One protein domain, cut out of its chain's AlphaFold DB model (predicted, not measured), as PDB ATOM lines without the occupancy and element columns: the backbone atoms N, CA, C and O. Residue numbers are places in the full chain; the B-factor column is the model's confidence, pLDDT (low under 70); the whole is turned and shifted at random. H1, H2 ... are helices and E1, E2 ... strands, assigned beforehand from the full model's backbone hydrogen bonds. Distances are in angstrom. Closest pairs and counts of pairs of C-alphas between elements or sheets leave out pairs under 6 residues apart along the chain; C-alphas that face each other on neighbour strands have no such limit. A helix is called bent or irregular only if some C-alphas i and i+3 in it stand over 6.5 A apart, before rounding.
ATOM      1  N   ALA A   2     140.985 175.509 137.171       85.31
ATOM      2  CA  ALA A   2     141.429 175.110 135.846       85.31
ATOM      3  C   ALA A   2     140.556 175.745 134.751       85.31
ATOM      4  O   ALA A   2     139.367 175.971 134.950       85.31
ATOM      5  N   ASN A   3     141.144 176.020 133.589       90.50
ATOM      6  CA  ASN A   3     140.438 176.439 132.384       90.50
ATOM      7  C   ASN A   3     140.479 175.281 131.379       90.50
ATOM      8  O   ASN A   3     141.539 174.982 130.825       90.50
ATOM      9  N   LEU A   4     139.320 174.653 131.173       90.00
ATOM     10  CA  LEU A   4     139.116 173.522 130.262       90.00
ATOM     11  C   LEU A   4     138.351 173.909 128.991       90.00
ATOM     12  O   LEU A   4     137.957 173.028 128.236       90.00
ATOM     13  N   THR A   5     138.154 175.202 128.718       90.62
ATOM     14  CA  THR A   5     137.357 175.665 127.571       90.62
ATOM     15  C   THR A   5     137.890 175.105 126.253       90.62
ATOM     16  O   THR A   5     137.126 174.560 125.471       90.62
ATOM     17  N   ALA A   6     139.214 175.104 126.065       90.19
ATOM     18  CA  ALA A   6     139.835 174.540 124.862       90.19
ATOM     19  C   ALA A   6     139.674 173.011 124.747       90.19
ATOM     20  O   ALA A   6     139.715 172.469 123.647       90.19
ATOM     21  N   VAL A   7     139.512 172.305 125.870       91.38
ATOM     22  CA  VAL A   7     139.234 170.862 125.876       91.38
ATOM     23  C   VAL A   7     137.769 170.621 125.520       91.38
ATOM     24  O   VAL A   7     137.487 169.764 124.690       91.38
ATOM     25  N   ALA A   8     136.849 171.403 126.085       90.38
ATOM     26  CA  ALA A   8     135.425 171.328 125.769       90.38
ATOM     27  C   ALA A   8     135.147 171.636 124.287       90.38
ATOM     28  O   ALA A   8     134.464 170.871 123.619       90.38
ATOM     29  N   GLU A   9     135.750 172.698 123.747       91.56
ATOM     30  CA  GLU A   9     135.607 173.100 122.338       91.56
ATOM     31  C   GLU A   9     136.186 172.078 121.350       91.56
ATOM     32  O   GLU A   9     135.810 172.072 120.183       91.56
ATOM     33  N   SER A  10     137.092 171.200 121.795       91.00
ATOM     34  CA  SER A  10     137.716 170.205 120.916       91.00
ATOM     35  C   SER A  10     136.775 169.077 120.479       91.00
ATOM     36  O   SER A  10     137.132 168.326 119.574       91.00
ATOM     37  N   GLY A  11     135.635 168.885 121.156       91.56
ATOM     38  CA  GLY A  11     134.703 167.772 120.913       91.56
ATOM     39  C   GLY A  11     135.243 166.380 121.276       91.56
ATOM     40  O   GLY A  11     134.487 165.414 121.323       91.56
ATOM     41  N   LYS A  12     136.536 166.251 121.611       92.56
ATOM     42  CA  LYS A  12     137.189 164.959 121.890       92.56
ATOM     43  C   LYS A  12     136.646 164.243 123.115       92.56
ATOM     44  O   LYS A  12     136.674 163.017 123.171       92.56
ATOM     45  N   TRP A  13     136.141 164.998 124.086       92.38
ATOM     46  CA  TRP A  13     135.479 164.412 125.243       92.38
ATOM     47  C   TRP A  13     134.166 163.721 124.862       92.38
ATOM     48  O   TRP A  13     133.913 162.607 125.314       92.38
ATOM     49  N   ASP A  14     133.366 164.343 123.998       91.81
ATOM     50  CA  ASP A  14     132.101 163.769 123.542       91.81
ATOM     51  C   ASP A  14     132.343 162.556 122.638       91.81
ATOM     52  O   ASP A  14     131.710 161.520 122.837       91.81
ATOM     53  N   GLU A  15     133.343 162.626 121.749       91.31
ATOM     54  CA  GLU A  15     133.785 161.472 120.950       91.31
ATOM     55  C   GLU A  15     134.176 160.278 121.835       91.31
ATOM     56  O   GLU A  15     133.805 159.145 121.555       91.31
ATOM     57  N   LEU A  16     134.910 160.509 122.927       91.19
ATOM     58  CA  LEU A  16     135.358 159.428 123.806       91.19
ATOM     59  C   LEU A  16     134.192 158.750 124.551       91.19
ATOM     60  O   LEU A  16     134.230 157.542 124.816       91.19
ATOM     61  N   ARG A  17     133.163 159.530 124.908       89.56
ATOM     62  CA  ARG A  17     131.953 159.039 125.587       89.56
ATOM     63  C   ARG A  17     131.057 158.226 124.664       89.56
ATOM     64  O   ARG A  17     130.352 157.342 125.154       89.56
ATOM     65  N   ASP A  18     131.089 158.517 123.373       90.00
ATOM     66  CA  ASP A  18     130.358 157.773 122.363       90.00
ATOM     67  C   ASP A  18     131.083 156.463 122.021       90.00
ATOM     68  O   ASP A  18     132.170 156.440 121.445       90.00
ATOM     69  N   VAL A  19     130.465 155.342 122.397       84.81
ATOM     70  CA  VAL A  19     131.016 153.992 122.209       84.81
ATOM     71  C   VAL A  19     131.156 153.630 120.726       84.81
ATOM     72  O   VAL A  19     131.972 152.769 120.401       84.81
ATOM     73  N   GLU A  20     130.409 154.286 119.835       88.19
ATOM     74  CA  GLU A  20     130.489 154.061 118.389       88.19
ATOM     75  C   GLU A  20     131.755 154.668 117.776       88.19
ATOM     76  O   GLU A  20     132.245 154.184 116.754       88.19
ATOM     77  N   GLN A  21     132.331 155.688 118.417       90.62
ATOM     78  CA  GLN A  21     133.552 156.314 117.927       90.62
ATOM     79  C   GLN A  21     134.765 155.409 118.145       90.62
ATOM     80  O   GLN A  21     134.878 154.761 119.189       90.62
ATOM     81  N   PRO A  22     135.736 155.403 117.214       89.75
ATOM     82  CA  PRO A  22     136.946 154.605 117.359       89.75
ATOM     83  C   PRO A  22     137.855 155.127 118.478       89.75
ATOM     84  O   PRO A  22     138.672 154.367 118.983       89.75
ATOM     85  N   THR A  23     137.716 156.389 118.892       93.00
ATOM     86  CA  THR A  23     138.535 157.004 119.942       93.00
ATOM     87  C   THR A  23     138.366 156.261 121.268       93.00
ATOM     88  O   THR A  23     137.289 156.231 121.862       93.00
ATOM     89  N   THR A  24     139.447 155.660 121.753       92.81
ATOM     90  CA  THR A  24     139.489 154.892 123.002       92.81
ATOM     91  C   THR A  24     140.170 155.659 124.119       92.81
ATOM     92  O   THR A  24     139.966 155.329 125.287       92.81
ATOM     93  N   TRP A  25     140.967 156.680 123.803       94.44
ATOM     94  CA  TRP A  25     141.682 157.439 124.814       94.44
ATOM     95  C   TRP A  25     141.956 158.881 124.411       94.44
ATOM     96  O   TRP A  25     142.058 159.224 123.233       94.44
ATOM     97  N   MET A  26     142.104 159.727 125.425       95.12
ATOM     98  CA  MET A  26     142.563 161.101 125.276       95.12
ATOM     99  C   MET A  26     143.519 161.480 126.403       95.12
ATOM    100  O   MET A  26     143.408 160.991 127.528       95.12
ATOM    101  N   LEU A  27     144.432 162.391 126.098       94.88
ATOM    102  CA  LEU A  27     145.367 163.003 127.028       94.88
ATOM    103  C   LEU A  27     145.179 164.512 127.002       94.88
ATOM    104  O   LEU A  27     144.999 165.122 125.949       94.88
ATOM    105  N   VAL A  28     145.244 165.116 128.177       94.25
ATOM    106  CA  VAL A  28     145.103 166.550 128.383       94.25
ATOM    107  C   VAL A  28     146.284 167.037 129.204       94.25
ATOM    108  O   VAL A  28     146.602 166.477 130.253       94.25
ATOM    109  N   THR A  29     146.923 168.105 128.741       91.94
ATOM    110  CA  THR A  29     148.062 168.717 129.428       91.94
ATOM    111  C   THR A  29     147.818 170.191 129.720       91.94
ATOM    112  O   THR A  29     146.901 170.821 129.186       91.94
ATOM    113  N   LEU A  30     148.670 170.771 130.560       89.94
ATOM    114  CA  LEU A  30     148.767 172.216 130.707       89.94
ATOM    115  C   LEU A  30     149.441 172.819 129.471       89.94
ATOM    116  O   LEU A  30     150.540 172.425 129.087       89.94
ATOM    117  N   LYS A  31     148.818 173.842 128.878       87.31
ATOM    118  CA  LYS A  31     149.420 174.585 127.766       87.31
ATOM    119  C   LYS A  31     150.737 175.227 128.217       87.31
ATOM    120  O   LYS A  31     150.772 175.913 129.242       87.31
ATOM    121  N   ALA A  32     151.790 175.086 127.410       81.12
ATOM    122  CA  ALA A  32     153.073 175.742 127.650       81.12
ATOM    123  C   ALA A  32     152.895 177.254 127.907       81.12
ATOM    124  O   ALA A  32     152.131 177.939 127.225       81.12
ATOM    125  N   GLY A  33     153.556 177.765 128.949       78.81
ATOM    126  CA  GLY A  33     153.449 179.168 129.376       78.81
ATOM    127  C   GLY A  33     152.161 179.533 130.130       78.81
ATOM    128  O   GLY A  33     152.071 180.627 130.682       78.81
ATOM    129  N   SER A  34     151.178 178.634 130.228       82.00
ATOM    130  CA  SER A  34     149.940 178.859 130.979       82.00
ATOM    131  C   SER A  34     149.946 178.114 132.314       82.00
ATOM    132  O   SER A  34     150.394 176.979 132.415       82.00
ATOM    133  N   LYS A  35     149.411 178.742 133.370       78.06
ATOM    134  CA  LYS A  35     149.315 178.109 134.703       78.06
ATOM    135  C   LYS A  35     148.012 177.338 134.933       78.06
ATOM    136  O   LYS A  35     147.934 176.569 135.880       78.06
ATOM    137  N   LYS A  36     146.981 177.606 134.125       85.06
ATOM    138  CA  LYS A  36     145.606 177.126 134.355       85.06
ATOM    139  C   LYS A  36     144.916 176.580 133.105       85.06
ATOM    140  O   LYS A  36     143.894 175.925 133.245       85.06
ATOM    141  N   LYS A  37     145.424 176.874 131.903       89.94
ATOM    142  CA  LYS A  37     144.784 176.483 130.641       89.94
ATOM    143  C   LYS A  37     145.195 175.066 130.265       89.94
ATOM    144  O   LYS A  37     146.388 174.816 130.098       89.94
ATOM    145  N   LEU A  38     144.210 174.191 130.123       92.12
ATOM    146  CA  LEU A  38     144.384 172.830 129.637       92.12
ATOM    147  C   LEU A  38     144.076 172.747 128.145       92.12
ATOM    148  O   LEU A  38     143.245 173.496 127.628       92.12
ATOM    149  N   VAL A  39     144.780 171.854 127.461       93.38
ATOM    150  CA  VAL A  39     144.621 171.566 126.034       93.38
ATOM    151  C   VAL A  39     144.696 170.063 125.811       93.38
ATOM    152  O   VAL A  39     145.365 169.359 126.568       93.38
ATOM    153  N   VAL A  40     144.008 169.584 124.776       94.44
ATOM    154  CA  VAL A  40     144.157 168.200 124.321       94.44
ATOM    155  C   VAL A  40     145.569 168.023 123.791       94.44
ATOM    156  O   VAL A  40     146.037 168.814 122.974       94.44
ATOM    157  N   ASP A  41     146.242 167.009 124.310       93.44
ATOM    158  CA  ASP A  41     147.632 166.710 124.012       93.44
ATOM    159  C   ASP A  41     147.789 165.543 123.040       93.44
ATOM    160  O   ASP A  41     148.704 165.510 122.226       93.44
ATOM    161  N   GLY A  42     146.867 164.589 123.123       92.62
ATOM    162  CA  GLY A  42     146.833 163.425 122.259       92.62
ATOM    163  C   GLY A  42     145.488 162.725 122.355       92.62
ATOM    164  O   GLY A  42     144.798 162.813 123.371       92.62
ATOM    165  N   THR A  43     145.122 162.035 121.288       94.88
ATOM    166  CA  THR A  43     143.945 161.167 121.212       94.88
ATOM    167  C   THR A  43     144.285 159.981 120.337       94.88
ATOM    168  O   THR A  43     145.025 160.146 119.367       94.88
ATOM    169  N   GLY A  44     143.691 158.829 120.614       93.56
ATOM    170  CA  GLY A  44     143.891 157.652 119.785       93.56
ATOM    171  C   GLY A  44     142.770 156.639 119.924       93.56
ATOM    172  O   GLY A  44     141.877 156.767 120.766       93.56
ATOM    173  N   ALA A  45     142.822 155.650 119.041       92.75
ATOM    174  CA  ALA A  45     141.860 154.556 118.937       92.75
ATOM    175  C   ALA A  45     142.448 153.202 119.363       92.75
ATOM    176  O   ALA A  45     141.748 152.191 119.391       92.75
ATOM    177  N   GLY A  46     143.743 153.150 119.669       89.44
ATOM    178  CA  GLY A  46     144.431 151.926 120.032       89.44
ATOM    179  C   GLY A  46     144.277 151.538 121.500       89.44
ATOM    180  O   GLY A  46     143.391 151.976 122.241       89.44
ATOM    181  N   GLY A  47     145.136 150.609 121.902       86.81
ATOM    182  CA  GLY A  47     145.100 149.973 123.210       86.81
ATOM    183  C   GLY A  47     145.836 150.749 124.301       86.81
ATOM    184  O   GLY A  47     146.281 151.884 124.130       86.81
ATOM    185  N   LEU A  48     146.007 150.077 125.437       87.44
ATOM    186  CA  LEU A  48     146.763 150.588 126.575       87.44
ATOM    187  C   LEU A  48     148.223 150.919 126.216       87.44
ATOM    188  O   LEU A  48     148.783 151.849 126.787       87.44
ATOM    189  N   ASP A  49     148.832 150.182 125.287       90.62
ATOM    190  CA  ASP A  49     150.231 150.388 124.896       90.62
ATOM    191  C   ASP A  49     150.430 151.702 124.137       90.62
ATOM    192  O   ASP A  49     151.370 152.437 124.426       90.62
ATOM    193  N   GLU A  50     149.506 152.047 123.235       93.31
ATOM    194  CA  GLU A  50     149.515 153.337 122.536       93.31
ATOM    195  C   GLU A  50     149.291 154.489 123.523       93.31
ATOM    196  O   GLU A  50     150.029 155.472 123.518       93.31
ATOM    197  N   PHE A  51     148.322 154.327 124.432       92.06
ATOM    198  CA  PHE A  51     148.062 155.304 125.485       92.06
ATOM    199  C   PHE A  51     149.303 155.545 126.355       92.06
ATOM    200  O   PHE A  51     149.677 156.691 126.581       92.06
ATOM    201  N   LYS A  52     149.972 154.473 126.805       90.56
ATOM    202  CA  LYS A  52     151.210 154.555 127.594       90.56
ATOM    203  C   LYS A  52     152.350 155.201 126.814       90.56
ATOM    204  O   LYS A  52     153.078 156.000 127.390       90.56
ATOM    205  N   ALA A  53     152.494 154.886 125.529       92.06
ATOM    206  CA  ALA A  53     153.518 155.482 124.676       92.06
ATOM    207  C   ALA A  53     153.322 156.998 124.481       92.06
ATOM    208  O   ALA A  53     154.291 157.714 124.242       92.06
ATOM    209  N   ALA A  54     152.088 157.494 124.612       92.44
ATOM    210  CA  ALA A  54     151.765 158.917 124.542       92.44
ATOM    211  C   ALA A  54     151.916 159.664 125.890       92.44
ATOM    212  O   ALA A  54     151.816 160.899 125.924       92.44
ATOM    213  N   LEU A  55     152.164 158.948 126.998       91.06
ATOM    214  CA  LEU A  55     152.423 159.549 128.309       91.06
ATOM    215  C   LEU A  55     153.824 160.163 128.360       91.06
ATOM    216  O   LEU A  55     154.811 159.542 127.974       91.06
ATOM    217  N   ARG A  56     153.916 161.394 128.863       87.25
ATOM    218  CA  ARG A  56     155.162 162.172 128.913       87.25
ATOM    219  C   ARG A  56     155.364 162.888 130.246       87.25
ATOM    220  O   ARG A  56     155.717 162.246 131.226       87.25
ATOM    221  N   ASP A  57     155.153 164.201 130.281       85.56
ATOM    222  CA  ASP A  57     155.319 165.050 131.458       85.56
ATOM    223  C   ASP A  57     154.198 164.803 132.483       85.56
ATOM    224  O   ASP A  57     154.083 163.752 133.104       85.56
ATOM    225  N   PRO A  89     158.538 160.762 135.799       85.75
ATOM    226  CA  PRO A  89     159.563 160.728 136.846       85.75
ATOM    227  C   PRO A  89     160.402 162.014 136.922       85.75
ATOM    228  O   PRO A  89     160.650 162.531 138.012       85.75
ATOM    229  N   GLU A  90     160.749 162.605 135.778       85.88
ATOM    230  CA  GLU A  90     161.633 163.780 135.693       85.88
ATOM    231  C   GLU A  90     160.908 165.132 135.804       85.88
ATOM    232  O   GLU A  90     161.493 166.206 135.628       85.88
ATOM    233  N   VAL A  91     159.612 165.117 136.120       87.19
ATOM    234  CA  VAL A  91     158.828 166.344 136.226       87.19
ATOM    235  C   VAL A  91     159.313 167.198 137.400       87.19
ATOM    236  O   VAL A  91     159.300 166.783 138.564       87.19
ATOM    237  N   LYS A  92     159.620 168.467 137.099       87.88
ATOM    238  CA  LYS A  92     160.012 169.490 138.081       87.88
ATOM    239  C   LYS A  92     158.978 169.617 139.218       87.88
ATOM    240  O   LYS A  92     157.782 169.732 138.927       87.88
ATOM    241  N   PRO A  93     159.396 169.759 140.493       88.94
ATOM    242  CA  PRO A  93     158.482 169.841 141.642       88.94
ATOM    243  C   PRO A  93     157.372 170.895 141.499       88.94
ATOM    244  O   PRO A  93     156.214 170.659 141.841       88.94
ATOM    245  N   MET A  94     157.696 172.049 140.910       86.75
ATOM    246  CA  MET A  94     156.733 173.127 140.666       86.75
ATOM    247  C   MET A  94     155.618 172.726 139.679       86.75
ATOM    248  O   MET A  94     154.482 173.176 139.821       86.75
ATOM    249  N   ALA A  95     155.912 171.891 138.679       86.12
ATOM    250  CA  ALA A  95     154.905 171.395 137.741       86.12
ATOM    251  C   ALA A  95     153.972 170.371 138.417       86.12
ATOM    252  O   ALA A  95     152.753 170.479 138.270       86.12
ATOM    253  N   ARG A  96     154.520 169.478 139.257       87.75
ATOM    254  CA  ARG A  96     153.743 168.530 140.086       87.75
ATOM    255  C   ARG A  96     152.785 169.241 141.047       87.75
ATOM    256  O   ARG A  96     151.605 168.893 141.139       87.75
ATOM    257  N   ALA A  97     153.263 170.291 141.719       88.38
ATOM    258  CA  ALA A  97     152.446 171.098 142.627       88.38
ATOM    259  C   ALA A  97     151.276 171.779 141.895       88.38
ATOM    260  O   ALA A  97     150.135 171.752 142.364       88.38
ATOM    261  N   ARG A  98     151.530 172.339 140.705       86.44
ATOM    262  CA  ARG A  98     150.479 172.952 139.876       86.44
ATOM    263  C   ARG A  98     149.435 171.939 139.442       86.44
ATOM    264  O   ARG A  98     148.247 172.210 139.586       86.44
ATOM    265  N   PHE A  99     149.860 170.777 138.970       88.44
ATOM    266  CA  PHE A  99     148.950 169.703 138.592       88.44
ATOM    267  C   PHE A  99     148.063 169.260 139.754       88.44
ATOM    268  O   PHE A  99     146.843 169.181 139.619       88.44
ATOM    269  N   THR A 100     148.658 169.084 140.933       87.62
ATOM    270  CA  THR A 100     147.921 168.707 142.141       87.62
ATOM    271  C   THR A 100     146.897 169.771 142.544       87.62
ATOM    272  O   THR A 100     145.815 169.420 143.008       87.62
ATOM    273  N   SER A 101     147.193 171.056 142.320       89.69
ATOM    274  CA  SER A 101     146.270 172.160 142.628       89.69
ATOM    275  C   SER A 101     145.043 172.226 141.711       89.69
ATOM    276  O   SER A 101     144.004 172.729 142.126       89.69
ATOM    277  N   ILE A 102     145.147 171.717 140.478       89.94
ATOM    278  CA  ILE A 102     144.062 171.764 139.484       89.94
ATOM    279  C   ILE A 102     143.333 170.428 139.312       89.94
ATOM    280  O   ILE A 102     142.272 170.401 138.696       89.94
ATOM    281  N   LYS A 103     143.857 169.326 139.867       88.31
ATOM    282  CA  LYS A 103     143.317 167.969 139.662       88.31
ATOM    283  C   LYS A 103     141.825 167.836 139.984       88.31
ATOM    284  O   LYS A 103     141.121 167.135 139.268       88.31
ATOM    285  N   ALA A 104     141.343 168.503 141.036       88.38
ATOM    286  CA  ALA A 104     139.945 168.430 141.465       88.38
ATOM    287  C   ALA A 104     139.004 169.140 140.480       88.38
ATOM    288  O   ALA A 104     137.936 168.621 140.155       88.38
ATOM    289  N   ASP A 105     139.439 170.285 139.948       90.12
ATOM    290  CA  ASP A 105     138.700 171.021 138.922       90.12
ATOM    291  C   ASP A 105     138.608 170.192 137.628       90.12
ATOM    292  O   ASP A 105     137.551 170.114 137.009       90.12
ATOM    293  N   VAL A 106     139.706 169.532 137.239       90.69
ATOM    294  CA  VAL A 106     139.754 168.673 136.041       90.69
ATOM    295  C   VAL A 106     138.910 167.408 136.226       90.69
ATOM    296  O   VAL A 106     138.149 167.047 135.333       90.69
ATOM    297  N   ALA A 107     138.962 166.774 137.401       89.06
ATOM    298  CA  ALA A 107     138.114 165.626 137.724       89.06
ATOM    299  C   ALA A 107     136.617 165.975 137.662       89.06
ATOM    300  O   ALA A 107     135.815 165.184 137.173       89.06
ATOM    301  N   SER A 108     136.249 167.181 138.107       89.69
ATOM    302  CA  SER A 108     134.864 167.666 138.052       89.69
ATOM    303  C   SER A 108     134.365 167.881 136.620       89.69
ATOM    304  O   SER A 108     133.165 167.808 136.382       89.69
ATOM    305  N   PHE A 109     135.264 168.124 135.660       90.94
ATOM    306  CA  PHE A 109     134.917 168.200 134.241       90.94
ATOM    307  C   PHE A 109     134.667 166.805 133.643       90.94
ATOM    308  O   PHE A 109     133.661 166.589 132.966       90.94
ATOM    309  N   PHE A 110     135.535 165.834 133.942       89.31
ATOM    310  CA  PHE A 110     135.429 164.449 133.461       89.31
ATOM    311  C   PHE A 110     134.453 163.599 134.287       89.31
ATOM    312  O   PHE A 110     134.792 162.548 134.838       89.31
ATOM    313  N   THR A 111     133.205 164.058 134.360       84.44
ATOM    314  CA  THR A 111     132.129 163.354 135.068       84.44
ATOM    315  C   THR A 111     131.857 161.964 134.479       84.44
ATOM    316  O   THR A 111     132.029 161.721 133.285       84.44
ATOM    317  N   GLY A 112     131.431 161.020 135.324       80.94
ATOM    318  CA  GLY A 112     131.109 159.650 134.898       80.94
ATOM    319  C   GLY A 112     132.316 158.717 134.739       80.94
ATOM    320  O   GLY A 112     132.131 157.533 134.452       80.94
ATOM    321  N   CYS A 113     133.539 159.201 134.975       81.19
ATOM    322  CA  CYS A 113     134.704 158.332 135.101       81.19
ATOM    323  C   CYS A 113     134.618 157.529 136.404       81.19
ATOM    324  O   CYS A 113     134.455 158.079 137.489       81.19
TER     325      CYS A 113
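Overview. This is residues 2 to 57 and 89 to 113 of the 120 residues of the protein "CoaA protein" of Symbiodinium sp. KB8 (UniProt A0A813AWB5). A two-stranded hairpin, E1 and E2, makes the middle; the short helices H1 and H2 pack to one side of it, and the short H3 packs by the end where Trp 25 and Gly 44 stand. The long, kinked helix H4 runs past E1 without touching it. The printed part has 81 residues, with named elements in the order H1 H2 E1 E2 H3 H4; the sheet, E1 - E2, is antiparallel and the class is mixed, helices and strands. The whole is compact, with a radius of gyration of the C-alphas of 13.2 A, and only just elongated, spanning 39 by 26 by 21 A.

Along the chain. Find C-alpha 5 at (137.357, 175.665, 127.571), where H1 begins, residues 5 to 8. H2 follows at residues 12 to 17. E1, residues 25 to 30, runs 17.4 A, and E2, residues 38 to 44, runs 18.1 A. H3 is residues 48 to 53. H4, residues 93 to 109, runs 24.8 A to C-alpha 109 at (134.917, 168.200, 134.241).

Arrangement. Look first at the hairpin E1 and E2, at 155 degrees: N 27 and O 42 are 2.8 A apart and N 39 and O 29 2.9 A, both within hydrogen-bond range. The closest C-alphas of H1 and E2 are Val 7 and Val 39, 5.4 A; of H2 and E1, Leu 16 and Trp 25, 6.7 A; of H3 and E1, Trp 25 and Phe 51, 6.8 A. H4 and E1 are near each other, with 6 pairs of C-alphas within 10 A; H4 and E2 are apart. H4 has a kink of 44 degrees near residue 102 and is irregular, C-alphas 101 and 104 being 7.4 A apart. Every O i to N i+4 pair is within hydrogen-bond range in H2 and H3, 11 of 13 in H4, and H1 is too short for one.

Size, cuts and confidence. The C-alphas farthest apart, Glu 20 and Pro 93, are 39.7 A apart. Residues 58 to 88 are not printed, and C-alphas 57 and 89 stand 8.1 A apart across the cut. Of the links printed whole, no link is long. No printed residue is under 70 in pLDDT; the mean of the printed part is 89.4.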